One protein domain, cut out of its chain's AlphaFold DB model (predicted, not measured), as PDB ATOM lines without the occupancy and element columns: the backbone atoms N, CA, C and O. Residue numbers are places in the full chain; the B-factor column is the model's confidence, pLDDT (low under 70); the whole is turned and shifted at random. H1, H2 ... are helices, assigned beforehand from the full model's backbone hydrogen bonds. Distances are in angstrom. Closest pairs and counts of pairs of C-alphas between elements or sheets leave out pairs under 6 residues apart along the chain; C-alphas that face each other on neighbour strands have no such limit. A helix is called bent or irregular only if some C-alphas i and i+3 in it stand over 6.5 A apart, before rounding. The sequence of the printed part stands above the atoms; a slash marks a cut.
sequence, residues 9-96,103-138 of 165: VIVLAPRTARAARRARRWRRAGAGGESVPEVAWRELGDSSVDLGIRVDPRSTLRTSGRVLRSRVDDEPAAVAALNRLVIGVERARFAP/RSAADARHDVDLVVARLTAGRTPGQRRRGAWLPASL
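What this domain is: This is residues 9 to 96 and 103 to 138 of the 165 residues of an uncharacterized protein of Nocardioidaceae bacterium (UniProt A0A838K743). The core is a pair of helices side by side, H2 and H5, with H4 crossing both, and the longest helix, H1, runs along one side of this core and meets H2 near H1's last residues. H3 packs on H4 as a hairpin and comes near H2 and H5, and short H6 sits off one end of H2 and H5, near where H1 begins. The printed part has 124 residues with six named helices, H1 to H6 in order, and no named strand: all helix. It is compact, with a radius of gyration of the C-alphas of 14.5 A and spans of 42 by 33 by 27 A.

Where its parts are: Find C-alpha 9 at (133.447, 104.702, 156.231); from there H1, residues 9 to 28, runs 27.3 A. It is irregular, only just: C-alphas 11 and 14 are 6.7 A apart. H2 is residues 36 to 50, H3 residues 61 to 69. H4, residues 76 to 94, runs 26.9 A, and H5, residues 105 to 121, runs 24.2 A. H6, residues 125 to 133, ends at C-alpha 133, (139.254, 110.955, 146.567).

How they stand to each other: H1 and H2, a helical hairpin, only just touch, with 3 pairs of C-alphas within 8 A, closest Trp 26 and Val 39 at 7.2 A. H2 touches H5 at a shallow tilt of 19 degrees, the same way; their closest C-alphas, Leu 44 and Val 112, are 5.9 A apart. H4 touches H5 at a steep tilt of 47 degrees, closest C-alphas Ala 81 and Asp 111 at 4.7 A. H3 and H4 form a helical hairpin, closest C-alphas Arg 69 and Val 79 at 6.5 A. H6 is close but not clearly touching H2, C-alphas Asp 50 and Gly 131 at 5.3 A. Every O i to N i+4 pair is within hydrogen-bond range in H2 to H6; in H1, 14 of 16 are.

The domain as a whole: The farthest C-alphas, Val 9 and Ala 95, are 44.4 A apart. Residues 97 to 102 are not printed; C-alphas 96 and 103 are 13.9 A apart. Of the links printed whole, none is long. Look for pLDDT under 70 at residues 9 to 25, 27 to 32, 57 and 122 to 138.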
ATOM      1  N   VAL A   9     132.889 105.997 156.646       55.44
ATOM      2  CA  VAL A   9     133.447 104.702 156.231       55.44
ATOM      3  C   VAL A   9     133.873 104.743 154.765       55.44
ATOM      4  O   VAL A   9     134.995 104.355 154.468       55.44
ATOM      5  N   ILE A  10     133.057 105.276 153.855       56.84
ATOM      6  CA  ILE A  10     133.392 105.391 152.425       56.84
ATOM      7  C   ILE A  10     134.598 106.323 152.199       56.84
ATOM      8  O   ILE A  10     135.439 106.043 151.346       56.84
ATOM      9  N   VAL A  11     134.730 107.397 152.984       54.56
ATOM     10  CA  VAL A  11     135.843 108.359 152.882       54.56
ATOM     11  C   VAL A  11     137.136 107.834 153.525       54.56
ATOM     12  O   VAL A  11     138.230 108.078 153.003       54.56
ATOM     13  N   LEU A  12     137.047 107.107 154.645       50.00
ATOM     14  CA  LEU A  12     138.212 106.574 155.362       50.00
ATOM     15  C   LEU A  12     138.675 105.216 154.820       50.00
ATOM     16  O   LEU A  12     139.880 104.958 154.827       50.00
ATOM     17  N   ALA A  13     137.772 104.375 154.309       47.88
ATOM     18  CA  ALA A  13     138.075 103.045 153.778       47.88
ATOM     19  C   ALA A  13     139.197 103.022 152.727       47.88
ATOM     20  O   ALA A  13     140.093 102.186 152.859       47.88
ATOM     21  N   PRO A  14     139.252 103.911 151.711       52.78
ATOM     22  CA  PRO A  14     140.330 103.863 150.724       52.78
ATOM     23  C   PRO A  14     141.690 104.224 151.332       52.78
ATOM     24  O   PRO A  14     142.706 103.638 150.953       52.78
ATOM     25  N   ARG A  15     141.736 105.133 152.316       51.59
ATOM     26  CA  ARG A  15     142.976 105.522 153.009       51.59
ATOM     27  C   ARG A  15     143.478 104.438 153.959       51.59
ATOM     28  O   ARG A  15     144.670 104.136 153.958       51.59
ATOM     29  N   THR A  16     142.586 103.817 154.728       45.44
ATOM     30  CA  THR A  16     142.940 102.752 155.680       45.44
ATOM     31  C   THR A  16     143.253 101.438 154.967       45.44
ATOM     32  O   THR A  16     144.247 100.789 155.289       45.44
ATOM     33  N   ALA A  17     142.503 101.083 153.918       53.03
ATOM     34  CA  ALA A  17     142.809  99.930 153.073       53.03
ATOM     35  C   ALA A  17     144.161 100.089 152.363       53.03
ATOM     36  O   ALA A  17     144.913  99.116 152.256       53.03
ATOM     37  N   ARG A  18     144.518 101.312 151.940       59.62
ATOM     38  CA  ARG A  18     145.852 101.635 151.409       59.62
ATOM     39  C   ARG A  18     146.941 101.504 152.442       59.62
ATOM     40  O   ARG A  18     147.904 100.798 152.178       59.62
ATOM     41  N   ALA A  19     146.780 102.107 153.616       59.47
ATOM     42  CA  ALA A  19     147.757 101.987 154.692       59.47
ATOM     43  C   ALA A  19     147.985 100.514 155.080       59.47
ATOM     44  O   ALA A  19     149.125 100.079 155.220       59.47
ATOM     45  N   ALA A  20     146.919  99.710 155.142       57.97
ATOM     46  CA  ALA A  20     146.995  98.288 155.461       57.97
ATOM     47  C   ALA A  20     147.582  97.430 154.324       57.97
ATOM     48  O   ALA A  20     148.284  96.451 154.589       57.97
ATOM     49  N   ARG A  21     147.304  97.743 153.050       66.12
ATOM     50  CA  ARG A  21     147.949  97.076 151.900       66.12
ATOM     51  C   ARG A  21     149.426  97.452 151.809       66.12
ATOM     52  O   ARG A  21     150.248  96.557 151.645       66.12
ATOM     53  N   ARG A  22     149.756  98.728 152.010       65.62
ATOM     54  CA  ARG A  22     151.120  99.268 152.065       65.62
ATOM     55  C   ARG A  22     151.911  98.584 153.179       65.62
ATOM     56  O   ARG A  22     152.921  97.951 152.902       65.62
ATOM     57  N   ALA A  23     151.391  98.555 154.407       66.25
ATOM     58  CA  ALA A  23     152.034  97.876 155.533       66.25
ATOM     59  C   ALA A  23     152.239  96.368 155.293       66.25
ATOM     60  O   ALA A  23     153.296  95.830 155.611       66.25
ATOM     61  N   ARG A  24     151.258  95.676 154.693       65.69
ATOM     62  CA  ARG A  24     151.387  94.249 154.343       65.69
ATOM     63  C   ARG A  24     152.402  93.991 153.229       65.69
ATOM     64  O   ARG A  24     153.070  92.965 153.273       65.69
ATOM     65  N   ARG A  25     152.506  94.884 152.242       69.19
ATOM     66  CA  ARG A  25     153.428  94.763 151.101       69.19
ATOM     67  C   ARG A  25     154.879  94.952 151.552       69.19
ATOM     68  O   ARG A  25     155.708  94.104 151.259       69.19
ATOM     69  N   TRP A  26     155.145  95.975 152.362       74.56
ATOM     70  CA  TRP A  26     156.469  96.217 152.945       74.56
ATOM     71  C   TRP A  26     156.910  95.119 153.920       74.56
ATOM     72  O   TRP A  26     158.073  94.748 153.924       74.56
ATOM     73  N   ARG A  27     155.980  94.530 154.682       68.00
ATOM     74  CA  ARG A  27     156.265  93.384 155.567       68.00
ATOM     75  C   ARG A  27     156.649  92.091 154.845       68.00
ATOM     76  O   ARG A  27     157.220  91.213 155.473       68.00
ATOM     77  N   ARG A  28     156.262  91.931 153.576       67.06
ATOM     78  CA  ARG A  28     156.606  90.750 152.764       67.06
ATOM     79  C   ARG A  28     157.843  90.968 151.899       67.06
ATOM     80  O   ARG A  28     158.360  90.003 151.346       67.06
ATOM     81  N   ALA A  29     158.300  92.213 151.776       67.75
ATOM     82  CA  ALA A  29     159.541  92.519 151.088       67.75
ATOM     83  C   ALA A  29     160.709  91.888 151.865       67.75
ATOM     84  O   ALA A  29     160.795  92.046 153.080       67.75
ATOM     85  N   GLY A  30     161.565  91.129 151.179       61.38
ATOM     86  CA  GLY A  30     162.718  90.443 151.783       61.38
ATOM     87  C   GLY A  30     162.447  89.051 152.377       61.38
ATOM     88  O   GLY A  30     163.366  88.248 152.452       61.38
ATOM     89  N   ALA A  31     161.202  88.691 152.709       62.88
ATOM     90  CA  ALA A  31     160.858  87.381 153.289       62.88
ATOM     91  C   ALA A  31     160.520  86.304 152.226       62.88
ATOM     92  O   ALA A  31     159.557  85.556 152.382       62.88
ATOM     93  N   GLY A  32     161.256  86.273 151.108       61.25
ATOM     94  CA  GLY A  32     160.988  85.386 149.957       61.25
ATOM     95  C   GLY A  32     159.976  85.932 148.935       61.25
ATOM     96  O   GLY A  32     159.581  85.224 148.012       61.25
ATOM     97  N   GLY A  33     159.543  87.185 149.102       71.06
ATOM     98  CA  GLY A  33     158.747  87.926 148.125       71.06
ATOM     99  C   GLY A  33     159.600  88.799 147.201       71.06
ATOM    100  O   GLY A  33     160.798  88.602 147.033       71.06
ATOM    101  N   GLU A  34     158.972  89.813 146.618       79.25
ATOM    102  CA  GLU A  34     159.662  90.822 145.817       79.25
ATOM    103  C   GLU A  34     160.694  91.622 146.633       79.25
ATOM    104  O   GLU A  34     160.517  91.857 147.834       79.25
ATOM    105  N   SER A  35     161.766  92.064 145.973       85.94
ATOM    106  CA  SER A  35     162.832  92.836 146.610       85.94
ATOM    107  C   SER A  35     162.341  94.211 147.084       85.94
ATOM    108  O   SER A  35     161.477  94.847 146.472       85.94
ATOM    109  N   VAL A  36     162.917  94.699 148.186       88.25
ATOM    110  CA  VAL A  36     162.599  96.014 148.771       88.25
ATOM    111  C   VAL A  36     162.650  97.158 147.737       88.25
ATOM    112  O   VAL A  36     161.701  97.948 147.703       88.25
ATOM    113  N   PRO A  37     163.672  97.261 146.859       90.06
ATOM    114  CA  PRO A  37     163.725  98.328 145.861       90.06
ATOM    115  C   PRO A  37     162.589  98.283 144.832       90.06
ATOM    116  O   PRO A  37     162.056  99.329 144.470       90.06
ATOM    117  N   GLU A  38     162.178  97.094 144.390       88.31
ATOM    118  CA  GLU A  38     161.072  96.935 143.434       88.31
ATOM    119  C   GLU A  38     159.724  97.305 144.072       88.31
ATOM    120  O   GLU A  38     158.907  98.006 143.466       88.31
ATOM    121  N   VAL A  39     159.519  96.934 145.342       88.94
ATOM    122  CA  VAL A  39     158.346  97.364 146.120       88.94
ATOM    123  C   VAL A  39     158.301  98.888 146.247       88.94
ATOM    124  O   VAL A  39     157.242  99.486 146.029       88.94
ATOM    125  N   ALA A  40     159.432  99.520 146.564       90.50
ATOM    126  CA  ALA A  40     159.543 100.972 146.679       90.50
ATOM    127  C   ALA A  40     159.233 101.676 145.347       90.50
ATOM    128  O   ALA A  40     158.475 102.646 145.308       90.50
ATOM    129  N   TRP A  41     159.768 101.153 144.242       92.19
ATOM    130  CA  TRP A  41     159.541 101.702 142.910       92.19
ATOM    131  C   TRP A  41     158.087 101.587 142.460       92.19
ATOM    132  O   TRP A  41     157.524 102.550 141.936       92.19
ATOM    133  N   ARG A  42     157.440 100.443 142.721       88.81
ATOM    134  CA  ARG A  42     156.009 100.287 142.441       88.81
ATOM    135  C   ARG A  42     155.170 101.277 143.242       88.81
ATOM    136  O   ARG A  42     154.268 101.888 142.680       88.81
ATOM    137  N   GLU A  43     155.475 101.461 144.524       87.88
ATOM    138  CA  GLU A  43     154.767 102.418 145.382       87.88
ATOM    139  C   GLU A  43     154.885 103.856 144.854       87.88
ATOM    140  O   GLU A  43     153.897 104.596 144.820       87.88
ATOM    141  N   LEU A  44     156.078 104.249 144.394       90.56
ATOM    142  CA  LEU A  44     156.295 105.549 143.766       90.56
ATOM    143  C   LEU A  44     155.511 105.685 142.450       90.56
ATOM    144  O   LEU A  44     154.932 106.742 142.191       90.56
ATOM    145  N   GLY A  45     155.452 104.626 141.638       87.56
ATOM    146  CA  GLY A  45     154.648 104.578 140.415       87.56
ATOM    147  C   GLY A  45     153.151 104.751 140.688       87.56
ATOM    148  O   GLY A  45     152.520 105.631 140.099       87.56
ATOM    149  N   ASP A  46     152.604 103.979 141.631       84.12
ATOM    150  CA  ASP A  46     151.202 104.067 142.068       84.12
ATOM    151  C   ASP A  46     150.879 105.493 142.565       84.12
ATOM    152  O   ASP A  46     149.889 106.102 142.149       84.12
ATOM    153  N   SER A  47     151.768 106.074 143.381       84.12
ATOM    154  CA  SER A  47     151.627 107.441 143.904       84.12
ATOM    155  C   SER A  47     151.701 108.503 142.804       84.12
ATOM    156  O   SER A  47     150.961 109.484 142.823       84.12
ATOM    157  N   SER A  48     152.569 108.312 141.810       85.19
ATOM    158  CA  SER A  48     152.701 109.230 140.674       85.19
ATOM    159  C   SER A  48     151.426 109.250 139.830       85.19
ATOM    160  O   SER A  48     150.935 110.325 139.480       85.19
ATOM    161  N   VAL A  49     150.838 108.077 139.570       82.62
ATOM    162  CA  VAL A  49     149.558 107.950 138.856       82.62
ATOM    163  C   VAL A  49     148.428 108.636 139.624       82.62
ATOM    164  O   VAL A  49     147.645 109.369 139.020       82.62
ATOM    165  N   ASP A  50     148.373 108.468 140.945       78.44
ATOM    166  CA  ASP A  50     147.388 109.141 141.801       78.44
ATOM    167  C   ASP A  50     147.520 110.672 141.772       78.44
ATOM    168  O   ASP A  50     146.524 111.393 141.862       78.44
ATOM    169  N   LEU A  51     148.742 111.181 141.591       78.75
ATOM    170  CA  LEU A  51     149.024 112.605 141.393       78.75
ATOM    171  C   LEU A  51     148.770 113.076 139.948       78.75
ATOM    172  O   LEU A  51     149.045 114.230 139.608       78.75
ATOM    173  N   GLY A  52     148.255 112.203 139.077       80.38
ATOM    174  CA  GLY A  52     147.998 112.489 137.666       80.38
ATOM    175  C   GLY A  52     149.270 112.601 136.823       80.38
ATOM    176  O   GLY A  52     149.248 113.193 135.743       80.38
ATOM    177  N   ILE A  53     150.395 112.079 137.311       83.62
ATOM    178  CA  ILE A  53     151.654 112.000 136.573       83.62
ATOM    179  C   ILE A  53     151.654 110.668 135.834       83.62
ATOM    180  O   ILE A  53     151.848 109.605 136.421       83.62
ATOM    181  N   ARG A  54     151.400 110.724 134.526       79.25
ATOM    182  CA  ARG A  54     151.429 109.531 133.682       79.25
ATOM    183  C   ARG A  54     152.872 109.138 133.406       79.25
ATOM    184  O   ARG A  54     153.587 109.839 132.695       79.25
ATOM    185  N   VAL A  55     153.259 108.004 133.964       75.81
ATOM    186  CA  VAL A  55     154.458 107.267 133.585       75.81
ATOM    187  C   VAL A  55     153.989 106.105 132.713       75.81
ATOM    188  O   VAL A  55     153.080 105.376 133.107       75.81
ATOM    189  N   ASP A  56     154.540 105.975 131.506       76.31
ATOM    190  CA  ASP A  56     154.164 104.890 130.596       76.31
ATOM    191  C   ASP A  56     154.562 103.534 131.218       76.31
ATOM    192  O   ASP A  56     155.749 103.332 131.499       76.31
ATOM    193  N   PRO A  57     153.615 102.594 131.422       66.31
ATOM    194  CA  PRO A  57     153.897 101.272 131.981       66.31
ATOM    195  C   PRO A  57     154.891 100.441 131.162       66.31
ATOM    196  O   PRO A  57     155.481  99.510 131.701       66.31
ATOM    197  N   ARG A  58     155.045 100.742 129.866       76.25
ATOM    198  CA  ARG A  58     155.998 100.073 128.968       76.25
ATOM    199  C   ARG A  58     157.353 100.772 128.925       76.25
ATOM    200  O   ARG A  58     158.282 100.263 128.302       76.25
ATOM    201  N   SER A  59     157.478 101.936 129.560       84.31
ATOM    202  CA  SER A  59     158.738 102.667 129.564       84.31
ATOM    203  C   SER A  59     159.775 101.990 130.449       84.31
ATOM    204  O   SER A  59     159.475 101.347 131.455       84.31
ATOM    205  N   THR A  60     161.039 102.162 130.072       89.50
ATOM    206  CA  THR A  60     162.156 101.674 130.876       89.50
ATOM    207  C   THR A  60     162.221 102.413 132.213       89.50
ATOM    208  O   THR A  60     161.809 103.573 132.327       89.50
ATOM    209  N   LEU A  61     162.825 101.767 133.215       91.94
ATOM    210  CA  LEU A  61     163.101 102.354 134.529       91.94
ATOM    211  C   LEU A  61     163.759 103.738 134.418       91.94
ATOM    212  O   LEU A  61     163.351 104.682 135.088       91.94
ATOM    213  N   ARG A  62     164.741 103.883 133.521       90.12
ATOM    214  CA  ARG A  62     165.450 105.147 133.284       90.12
ATOM    215  C   ARG A  62     164.568 106.213 132.651       90.12
ATOM    216  O   ARG A  62     164.671 107.382 133.015       90.12
ATOM    217  N   THR A  63     163.690 105.844 131.722       91.38
ATOM    218  CA  THR A  63     162.742 106.791 131.122       91.38
ATOM    219  C   THR A  63     161.724 107.268 132.151       91.38
ATOM    220  O   THR A  63     161.552 108.475 132.311       91.38
ATOM    221  N   SER A  64     161.143 106.350 132.923       91.81
ATOM    222  CA  SER A  64     160.276 106.684 134.057       91.81
ATOM    223  C   SER A  64     160.984 107.587 135.080       91.81
ATOM    224  O   SER A  64     160.445 108.614 135.487       91.81
ATOM    225  N   GLY A  65     162.229 107.255 135.441       93.00
ATOM    226  CA  GLY A  65     163.058 108.044 136.350       93.00
ATOM    227  C   GLY A  65     163.319 109.461 135.845       93.00
ATOM    228  O   GLY A  65     163.183 110.406 136.614       93.00
ATOM    229  N   ARG A  66     163.606 109.648 134.550       93.50
ATOM    230  CA  ARG A  66     163.779 110.987 133.954       93.50
ATOM    231  C   ARG A  66     162.504 111.829 134.010       93.50
ATOM    232  O   ARG A  66     162.586 113.011 134.326       93.50
ATOM    233  N   VAL A  67     161.341 111.227 133.749       92.50
ATOM    234  CA  VAL A  67     160.043 111.920 133.844       92.50
ATOM    235  C   VAL A  67     159.771 112.395 135.268       92.50
ATOM    236  O   VAL A  67     159.280 113.503 135.456       92.50
ATOM    237  N   LEU A  68     160.087 111.584 136.279       92.12
ATOM    238  CA  LEU A  68     159.935 111.996 137.676       92.12
ATOM    239  C   LEU A  68     161.003 113.017 138.084       92.12
ATOM    240  O   LEU A  68     160.695 113.966 138.801       92.12
ATOM    241  N   ARG A  69     162.234 112.873 137.581       94.25
ATOM    242  CA  ARG A  69     163.368 113.757 137.879       94.25
ATOM    243  C   ARG A  69     163.106 115.200 137.468       94.25
ATOM    244  O   ARG A  69     163.492 116.080 138.227       94.25
ATOM    245  N   SER A  70     162.449 115.432 136.330       93.50
ATOM    246  CA  SER A  70     162.076 116.776 135.855       93.50
ATOM    247  C   SER A  70     160.923 117.421 136.632       93.50
ATOM    248  O   SER A  70     160.524 118.538 136.331       93.50
ATOM    249  N   ARG A  71     160.330 116.709 137.599       90.06
ATOM    250  CA  ARG A  71     159.228 117.204 138.444       90.06
ATOM    251  C   ARG A  71     159.654 117.487 139.880       90.06
ATOM    252  O   ARG A  71     158.842 117.974 140.663       90.06
ATOM    253  N   VAL A  72     160.880 117.121 140.229       92.88
ATOM    254  CA  VAL A  72     161.461 117.279 141.566       92.88
ATOM    255  C   VAL A  72     162.821 117.971 141.494       92.88
ATOM    256  O   VAL A  72     163.614 117.856 142.418       92.88
ATOM    257  N   ASP A  73     163.145 118.603 140.366       93.00
ATOM    258  CA  ASP A  73     164.498 119.037 140.042       93.00
ATOM    259  C   ASP A  73     165.027 120.220 140.827       93.00
ATOM    260  O   ASP A  73     166.239 120.308 141.023       93.00
ATOM    261  N   ASP A  74     164.117 121.033 141.325       91.62
ATOM    262  CA  ASP A  74     164.344 122.129 142.251       91.62
ATOM    263  C   ASP A  74     164.540 121.683 143.712       91.62
ATOM    264  O   ASP A  74     164.849 122.518 144.554       91.62
ATOM    265  N   GLU A  75     164.384 120.392 144.032       93.56
ATOM    266  CA  GLU A  75     164.508 119.863 145.396       93.56
ATOM    267  C   GLU A  75     165.622 118.803 145.493       93.56
ATOM    268  O   GLU A  75     165.391 117.616 145.215       93.56
ATOM    269  N   PRO A  76     166.842 119.190 145.914       94.50
ATOM    270  CA  PRO A  76     168.003 118.302 145.945       94.50
ATOM    271  C   PRO A  76     167.786 117.007 146.740       94.50
ATOM    272  O   PRO A  76     168.282 115.948 146.339       94.50
ATOM    273  N   ALA A  77     167.019 117.048 147.835       91.88
ATOM    274  CA  ALA A  77     166.759 115.860 148.645       91.88
ATOM    275  C   ALA A  77     165.883 114.838 147.900       91.88
ATOM    276  O   ALA A  77     166.183 113.640 147.899       91.88
ATOM    277  N   ALA A  78     164.842 115.308 147.207       91.75
ATOM    278  CA  ALA A  78     163.961 114.466 146.400       91.75
ATOM    279  C   ALA A  78     164.695 113.888 145.181       91.75
ATOM    280  O   ALA A  78     164.499 112.726 144.824       91.75
ATOM    281  N   VAL A  79     165.598 114.662 144.578       96.38
ATOM    282  CA  VAL A  79     166.499 114.188 143.520       96.38
ATOM    283  C   VAL A  79     167.376 113.040 144.001       96.38
ATOM    284  O   VAL A  79     167.454 111.997 143.346       96.38
ATOM    285  N   ALA A  80     168.049 113.232 145.137       96.38
ATOM    286  CA  ALA A  80     168.943 112.229 145.693       96.38
ATOM    287  C   ALA A  80     168.174 110.948 146.044       96.38
ATOM    288  O   ALA A  80     168.630 109.857 145.702       96.38
ATOM    289  N   ALA A  81     166.988 111.086 146.645       95.00
ATOM    290  CA  ALA A  81     166.082 109.981 146.944       95.00
ATOM    291  C   ALA A  81     165.643 109.225 145.677       95.00
ATOM    292  O   ALA A  81     165.746 108.000 145.617       95.00
ATOM    293  N   LEU A  82     165.234 109.931 144.618       95.94
ATOM    294  CA  LEU A  82     164.837 109.307 143.354       95.94
ATOM    295  C   LEU A  82     165.991 108.527 142.705       95.94
ATOM    296  O   LEU A  82     165.804 107.385 142.282       95.94
ATOM    297  N   ASN A  83     167.190 109.111 142.659       95.81
ATOM    298  CA  ASN A  83     168.378 108.440 142.126       95.81
ATOM    299  C   ASN A  83     168.700 107.174 142.924       95.81
ATOM    300  O   ASN A  83     168.957 106.110 142.359       95.81
ATOM    301  N   ARG A  84     168.629 107.280 144.252       95.06
ATOM    302  CA  ARG A  84     168.791 106.169 145.182       95.06
ATOM    303  C   ARG A  84     167.792 105.041 144.917       95.06
ATOM    304  O   ARG A  84     168.203 103.880 144.979       95.06
ATOM    305  N   LEU A  85     166.527 105.346 144.628       93.88
ATOM    306  CA  LEU A  85     165.507 104.349 144.277       93.88
ATOM    307  C   LEU A  85     165.816 103.669 142.939       93.88
ATOM    308  O   LEU A  85     165.845 102.442 142.883       93.88
ATOM    309  N   VAL A  86     166.119 104.444 141.890       94.62
ATOM    310  CA  VAL A  86     166.455 103.910 140.556       94.62
ATOM    311  C   VAL A  86     167.647 102.955 140.634       94.62
ATOM    312  O   VAL A  86     167.543 101.818 140.187       94.62
ATOM    313  N   ILE A  87     168.740 103.374 141.276       92.75
ATOM    314  CA  ILE A  87     169.936 102.535 141.457       92.75
ATOM    315  C   ILE A  87     169.599 101.260 142.241       92.75
ATOM    316  O   ILE A  87     170.111 100.186 141.929       92.75
ATOM    317  N   GLY A  88     168.739 101.366 143.259       91.50
ATOM    318  CA  GLY A  88     168.297 100.214 144.044       91.50
ATOM    319  C   GLY A  88     167.584  99.168 143.187       91.50
ATOM    320  O   GLY A  88     167.895  97.983 143.288       91.50
ATOM    321  N   VAL A  89     166.667  99.602 142.318       91.69
ATOM    322  CA  VAL A  89     165.940  98.712 141.399       91.69
ATOM    323  C   VAL A  89     166.882  98.078 140.383       91.69
ATOM    324  O   VAL A  89     166.799  96.882 140.129       91.69
ATOM    325  N   GLU A  90     167.810  98.845 139.814       92.50
ATOM    326  CA  GLU A  90     168.768  98.299 138.848       92.50
ATOM    327  C   GLU A  90     169.636  97.211 139.450       92.50
ATOM    328  O   GLU A  90     169.798  96.154 138.848       92.50
ATOM    329  N   ARG A  91     170.146  97.435 140.662       89.25
ATOM    330  CA  ARG A  91     170.913  96.411 141.374       89.25
ATOM    331  C   ARG A  91     170.070  95.173 141.641       89.25
ATOM    332  O   ARG A  91     170.548  94.073 141.401       89.25
ATOM    333  N   ALA A  92     168.818  95.343 142.060       87.69
ATOM    334  CA  ALA A  92     167.921  94.213 142.279       87.69
ATOM    335  C   ALA A  92     167.679  93.385 141.000       87.69
ATOM    336  O   ALA A  92     167.546  92.168 141.091       87.69
ATOM    337  N   ARG A  93     167.646  94.023 139.821       88.56
ATOM    338  CA  ARG A  93     167.427  93.347 138.528       88.56
ATOM    339  C   ARG A  93     168.681  92.713 137.942       88.56
ATOM    340  O   ARG A  93     168.590  91.648 137.344       88.56
ATOM    341  N   PHE A  94     169.823  93.385 138.063       87.38
ATOM    342  CA  PHE A  94     171.040  93.032 137.325       87.38
ATOM    343  C   PHE A  94     172.162  92.465 138.201       87.38
ATOM    344  O   PHE A  94     173.113  91.907 137.666       87.38
ATOM    345  N   ALA A  95     172.065  92.585 139.525       83.75
ATOM    346  CA  ALA A  95     173.025  92.027 140.477       83.75
ATOM    347  C   ALA A  95     172.325  91.349 141.678       83.75
ATOM    348  O   ALA A  95     172.596  91.702 142.833       83.75
ATOM    349  N   PRO A  96     171.405  90.393 141.443       73.50
ATOM    350  CA  PRO A  96     170.775  89.647 142.528       73.50
ATOM    351  C   PRO A  96     171.842  88.889 143.339       73.50
ATOM    352  O   PRO A  96     172.654  88.162 142.776       73.50
ATOM    353  N   ARG A 103     169.828  98.174 151.780       73.06
ATOM    354  CA  ARG A 103     169.083  99.305 152.329       73.06
ATOM    355  C   ARG A 103     167.833  98.789 153.026       73.06
ATOM    356  O   ARG A 103     167.098  97.975 152.461       73.06
ATOM    357  N   SER A 104     167.575  99.304 154.224       83.88
ATOM    358  CA  SER A 104     166.413  98.890 154.995       83.88
ATOM    359  C   SER A 104     165.126  99.266 154.262       83.88
ATOM    360  O   SER A 104     165.048 100.267 153.541       83.88
ATOM    361  N   ALA A 105     164.068  98.494 154.504       84.19
ATOM    362  CA  ALA A 105     162.716  98.855 154.095       84.19
ATOM    363  C   ALA A 105     162.315 100.259 154.589       84.19
ATOM    364  O   ALA A 105     161.575 100.966 153.906       84.19
ATOM    365  N   ALA A 106     162.822 100.678 155.755       85.44
ATOM    366  CA  ALA A 106     162.591 102.014 156.296       85.44
ATOM    367  C   ALA A 106     163.217 103.111 155.418       85.44
ATOM    368  O   ALA A 106     162.533 104.075 155.080       85.44
ATOM    369  N   ASP A 107     164.465 102.927 154.981       89.38
ATOM    370  CA  ASP A 107     165.185 103.899 154.148       89.38
ATOM    371  C   ASP A 107     164.526 104.039 152.776       89.38
ATOM    372  O   ASP A 107     164.263 105.142 152.301       89.38
ATOM    373  N   ALA A 108     164.191 102.905 152.153       90.00
ATOM    374  CA  ALA A 108     163.513 102.896 150.863       90.00
ATOM    375  C   ALA A 108     162.128 103.559 150.949       90.00
ATOM    376  O   ALA A 108     161.705 104.248 150.020       90.00
ATOM    377  N   ARG A 109     161.422 103.388 152.071       88.31
ATOM    378  CA  ARG A 109     160.143 104.058 152.309       88.31
ATOM    379  C   ARG A 109     160.311 105.562 152.504       88.31
ATOM    380  O   ARG A 109     159.529 106.318 151.936       88.31
ATOM    381  N   HIS A 110     161.322 105.982 153.258       88.56
ATOM    382  CA  HIS A 110     161.644 107.392 153.441       88.56
ATOM    383  C   HIS A 110     161.966 108.071 152.101       88.56
ATOM    384  O   HIS A 110     161.428 109.138 151.811       88.56
ATOM    385  N   ASP A 111     162.750 107.412 151.241       93.50
ATOM    386  CA  ASP A 111     163.050 107.899 149.890       93.50
ATOM    387  C   ASP A 111     161.770 108.082 149.048       93.50
ATOM    388  O   ASP A 111     161.600 109.111 148.391       93.50
ATOM    389  N   VAL A 112     160.837 107.120 149.092       92.44
ATOM    390  CA  VAL A 112     159.532 107.248 148.414       92.44
ATOM    391  C   VAL A 112     158.745 108.438 148.960       92.44
ATOM    392  O   VAL A 112     158.213 109.226 148.177       92.44
ATOM    393  N   ASP A 113     158.674 108.587 150.282       89.50
ATOM    394  CA  ASP A 113     157.899 109.648 150.923       89.50
ATOM    395  C   ASP A 113     158.461 111.043 150.590       89.50
ATOM    396  O   ASP A 113     157.677 111.946 150.296       89.50
ATOM    397  N   LEU A 114     159.789 111.212 150.524       89.06
ATOM    398  CA  LEU A 114     160.430 112.458 150.080       89.06
ATOM    399  C   LEU A 114     160.036 112.832 148.645       89.06
ATOM    400  O   LEU A 114     159.630 113.968 148.380       89.06
ATOM    401  N   VAL A 115     160.112 111.875 147.715       92.06
ATOM    402  CA  VAL A 115     159.756 112.121 146.310       92.06
ATOM    403  C   VAL A 115     158.268 112.449 146.193       92.06
ATOM    404  O   VAL A 115     157.903 113.439 145.561       92.06
ATOM    405  N   VAL A 116     157.392 111.677 146.839       89.06
ATOM    406  CA  VAL A 116     155.938 111.908 146.801       89.06
ATOM    407  C   VAL A 116     155.564 113.250 147.430       89.06
ATOM    408  O   VAL A 116     154.735 113.974 146.869       89.06
ATOM    409  N   ALA A 117     156.181 113.624 148.554       85.06
ATOM    410  CA  ALA A 117     155.962 114.920 149.188       85.06
ATOM    411  C   ALA A 117     156.294 116.063 148.220       85.06
ATOM    412  O   ALA A 117     155.468 116.962 148.026       85.06
ATOM    413  N   ARG A 118     157.436 115.981 147.523       89.56
ATOM    414  CA  ARG A 118     157.817 116.991 146.530       89.56
ATOM    415  C   ARG A 118     156.884 117.008 145.321       89.56
ATOM    416  O   ARG A 118     156.438 118.087 144.930       89.56
ATOM    417  N   LEU A 119     156.526 115.849 144.766       86.44
ATOM    418  CA  LEU A 119     155.563 115.755 143.657       86.44
ATOM    419  C   LEU A 119     154.196 116.353 144.031       86.44
ATOM    420  O   LEU A 119     153.486 116.891 143.178       86.44
ATOM    421  N   THR A 120     153.836 116.291 145.314       82.50
ATOM    422  CA  THR A 120     152.607 116.883 145.848       82.50
ATOM    423  C   THR A 120     152.748 118.393 146.070       82.50
ATOM    424  O   THR A 120     151.783 119.124 145.846       82.50
ATOM    425  N   ALA A 121     153.929 118.879 146.479       75.62
ATOM    426  CA  ALA A 121     154.194 120.285 146.799       75.62
ATOM    427  C   ALA A 121     153.807 121.249 145.658       75.62
ATOM    428  O   ALA A 121     153.187 122.276 145.919       75.62
ATOM    429  N   GLY A 122     154.036 120.856 144.400       62.78
ATOM    430  CA  GLY A 122     153.695 121.647 143.206       62.78
ATOM    431  C   GLY A 122     152.217 121.630 142.779       62.78
ATOM    432  O   GLY A 122     151.900 122.094 141.686       62.78
ATOM    433  N   ARG A 123     151.298 121.061 143.577       65.44
ATOM    434  CA  ARG A 123     149.872 120.914 143.220       65.44
ATOM    435  C   ARG A 123     148.965 121.843 144.020       65.44
ATOM    436  O   ARG A 123     149.116 121.983 145.236       65.44
ATOM    437  N   THR A 124     147.951 122.390 143.347       53.94
ATOM    438  CA  THR A 124     146.923 123.231 143.974       53.94
ATOM    439  C   THR A 124     146.063 122.425 144.964       53.94
ATOM    440  O   THR A 124     145.899 121.208 144.800       53.94
ATOM    441  N   PRO A 125     145.455 123.065 145.983       49.78
ATOM    442  CA  PRO A 125     144.635 122.380 146.986       49.78
ATOM    443  C   PRO A 125     143.503 121.523 146.390       49.78
ATOM    444  O   PRO A 125     143.207 120.442 146.902       49.78
ATOM    445  N   GLY A 126     142.907 121.955 145.272       47.78
ATOM    446  CA  GLY A 126     141.860 121.209 144.561       47.78
ATOM    447  C   GLY A 126     142.363 119.935 143.868       47.78
ATOM    448  O   GLY A 126     141.683 118.909 143.889       47.78
ATOM    449  N   GLN A 127     143.581 119.954 143.319       56.06
ATOM    450  CA  GLN A 127     144.209 118.775 142.709       56.06
ATOM    451  C   GLN A 127     144.640 117.750 143.767       56.06
ATOM    452  O   GLN A 127     144.441 116.550 143.576       56.06
ATOM    453  N   ARG A 128     145.131 118.223 144.923       59.22
ATOM    454  CA  ARG A 128     145.442 117.375 146.091       59.22
ATOM    455  C   ARG A 128     144.203 116.658 146.620       59.22
ATOM    456  O   ARG A 128     144.268 115.485 146.977       59.22
ATOM    457  N   ARG A 129     143.059 117.351 146.637       54.44
ATOM    458  CA  ARG A 129     141.776 116.759 147.025       54.44
ATOM    459  C   ARG A 129     141.308 115.725 145.997       54.44
ATOM    460  O   ARG A 129     140.991 114.620 146.397       54.44
ATOM    461  N   ARG A 130     141.356 115.974 144.685       55.28
ATOM    462  CA  ARG A 130     140.914 114.968 143.689       55.28
ATOM    463  C   ARG A 130     141.718 113.655 143.717       55.28
ATOM    464  O   ARG A 130     141.103 112.592 143.762       55.28
ATOM    465  N   GLY A 131     143.052 113.715 143.770       50.34
ATOM    466  CA  GLY A 131     143.904 112.509 143.824       50.34
ATOM    467  C   GLY A 131     143.722 111.679 145.102       50.34
ATOM    468  O   GLY A 131     143.878 110.460 145.108       50.34
ATOM    469  N   ALA A 132     143.301 112.331 146.187       57.03
ATOM    470  CA  ALA A 132     142.956 111.679 147.442       57.03
ATOM    471  C   ALA A 132     141.567 111.007 147.458       57.03
ATOM    472  O   ALA A 132     141.314 110.202 148.356       57.03
ATOM    473  N   TRP A 133     140.665 111.371 146.541       47.38
ATOM    474  CA  TRP A 133     139.254 110.955 146.567       47.38
ATOM    475  C   TRP A 133     138.911 109.914 145.493       47.38
ATOM    476  O   TRP A 133     138.038 109.085 145.724       47.38
ATOM    477  N   LEU A 134     139.619 109.901 144.360       50.81
ATOM    478  CA  LEU A 134     139.448 108.914 143.286       50.81
ATOM    479  C   LEU A 134     140.814 108.473 142.760       50.81
ATOM    480  O   LEU A 134     141.276 108.960 141.725       50.81
ATOM    481  N   PRO A 135     141.506 107.577 143.470       51.66
ATOM    482  CA  PRO A 135     142.769 107.077 142.972       51.66
ATOM    483  C   PRO A 135     142.583 106.230 141.719       51.66
ATOM    484  O   PRO A 135     142.049 105.121 141.769       51.66
ATOM    485  N   ALA A 136     143.076 106.739 140.593       55.97
ATOM    486  CA  ALA A 136     143.051 106.042 139.313       55.97
ATOM    487  C   ALA A 136     143.758 104.672 139.369       55.97
ATOM    488  O   ALA A 136     143.428 103.786 138.589       55.97
ATOM    489  N   SER A 137     144.678 104.475 140.321       52.97
ATOM    490  CA  SER A 137     145.369 103.202 140.567       52.97
ATOM    491  C   SER A 137     144.474 102.089 141.136       52.97
ATOM    492  O   SER A 137     144.839 100.917 141.055       52.97
ATOM    493  N   LEU A 138     143.311 102.424 141.715       49.28
ATOM    494  CA  LEU A 138     142.351 101.448 142.251       49.28
ATOM    495  C   LEU A 138     141.233 101.089 141.270       49.28
ATOM    496  O   LEU A 138     140.482 100.152 141.540       49.28
TER     497      LEU A 138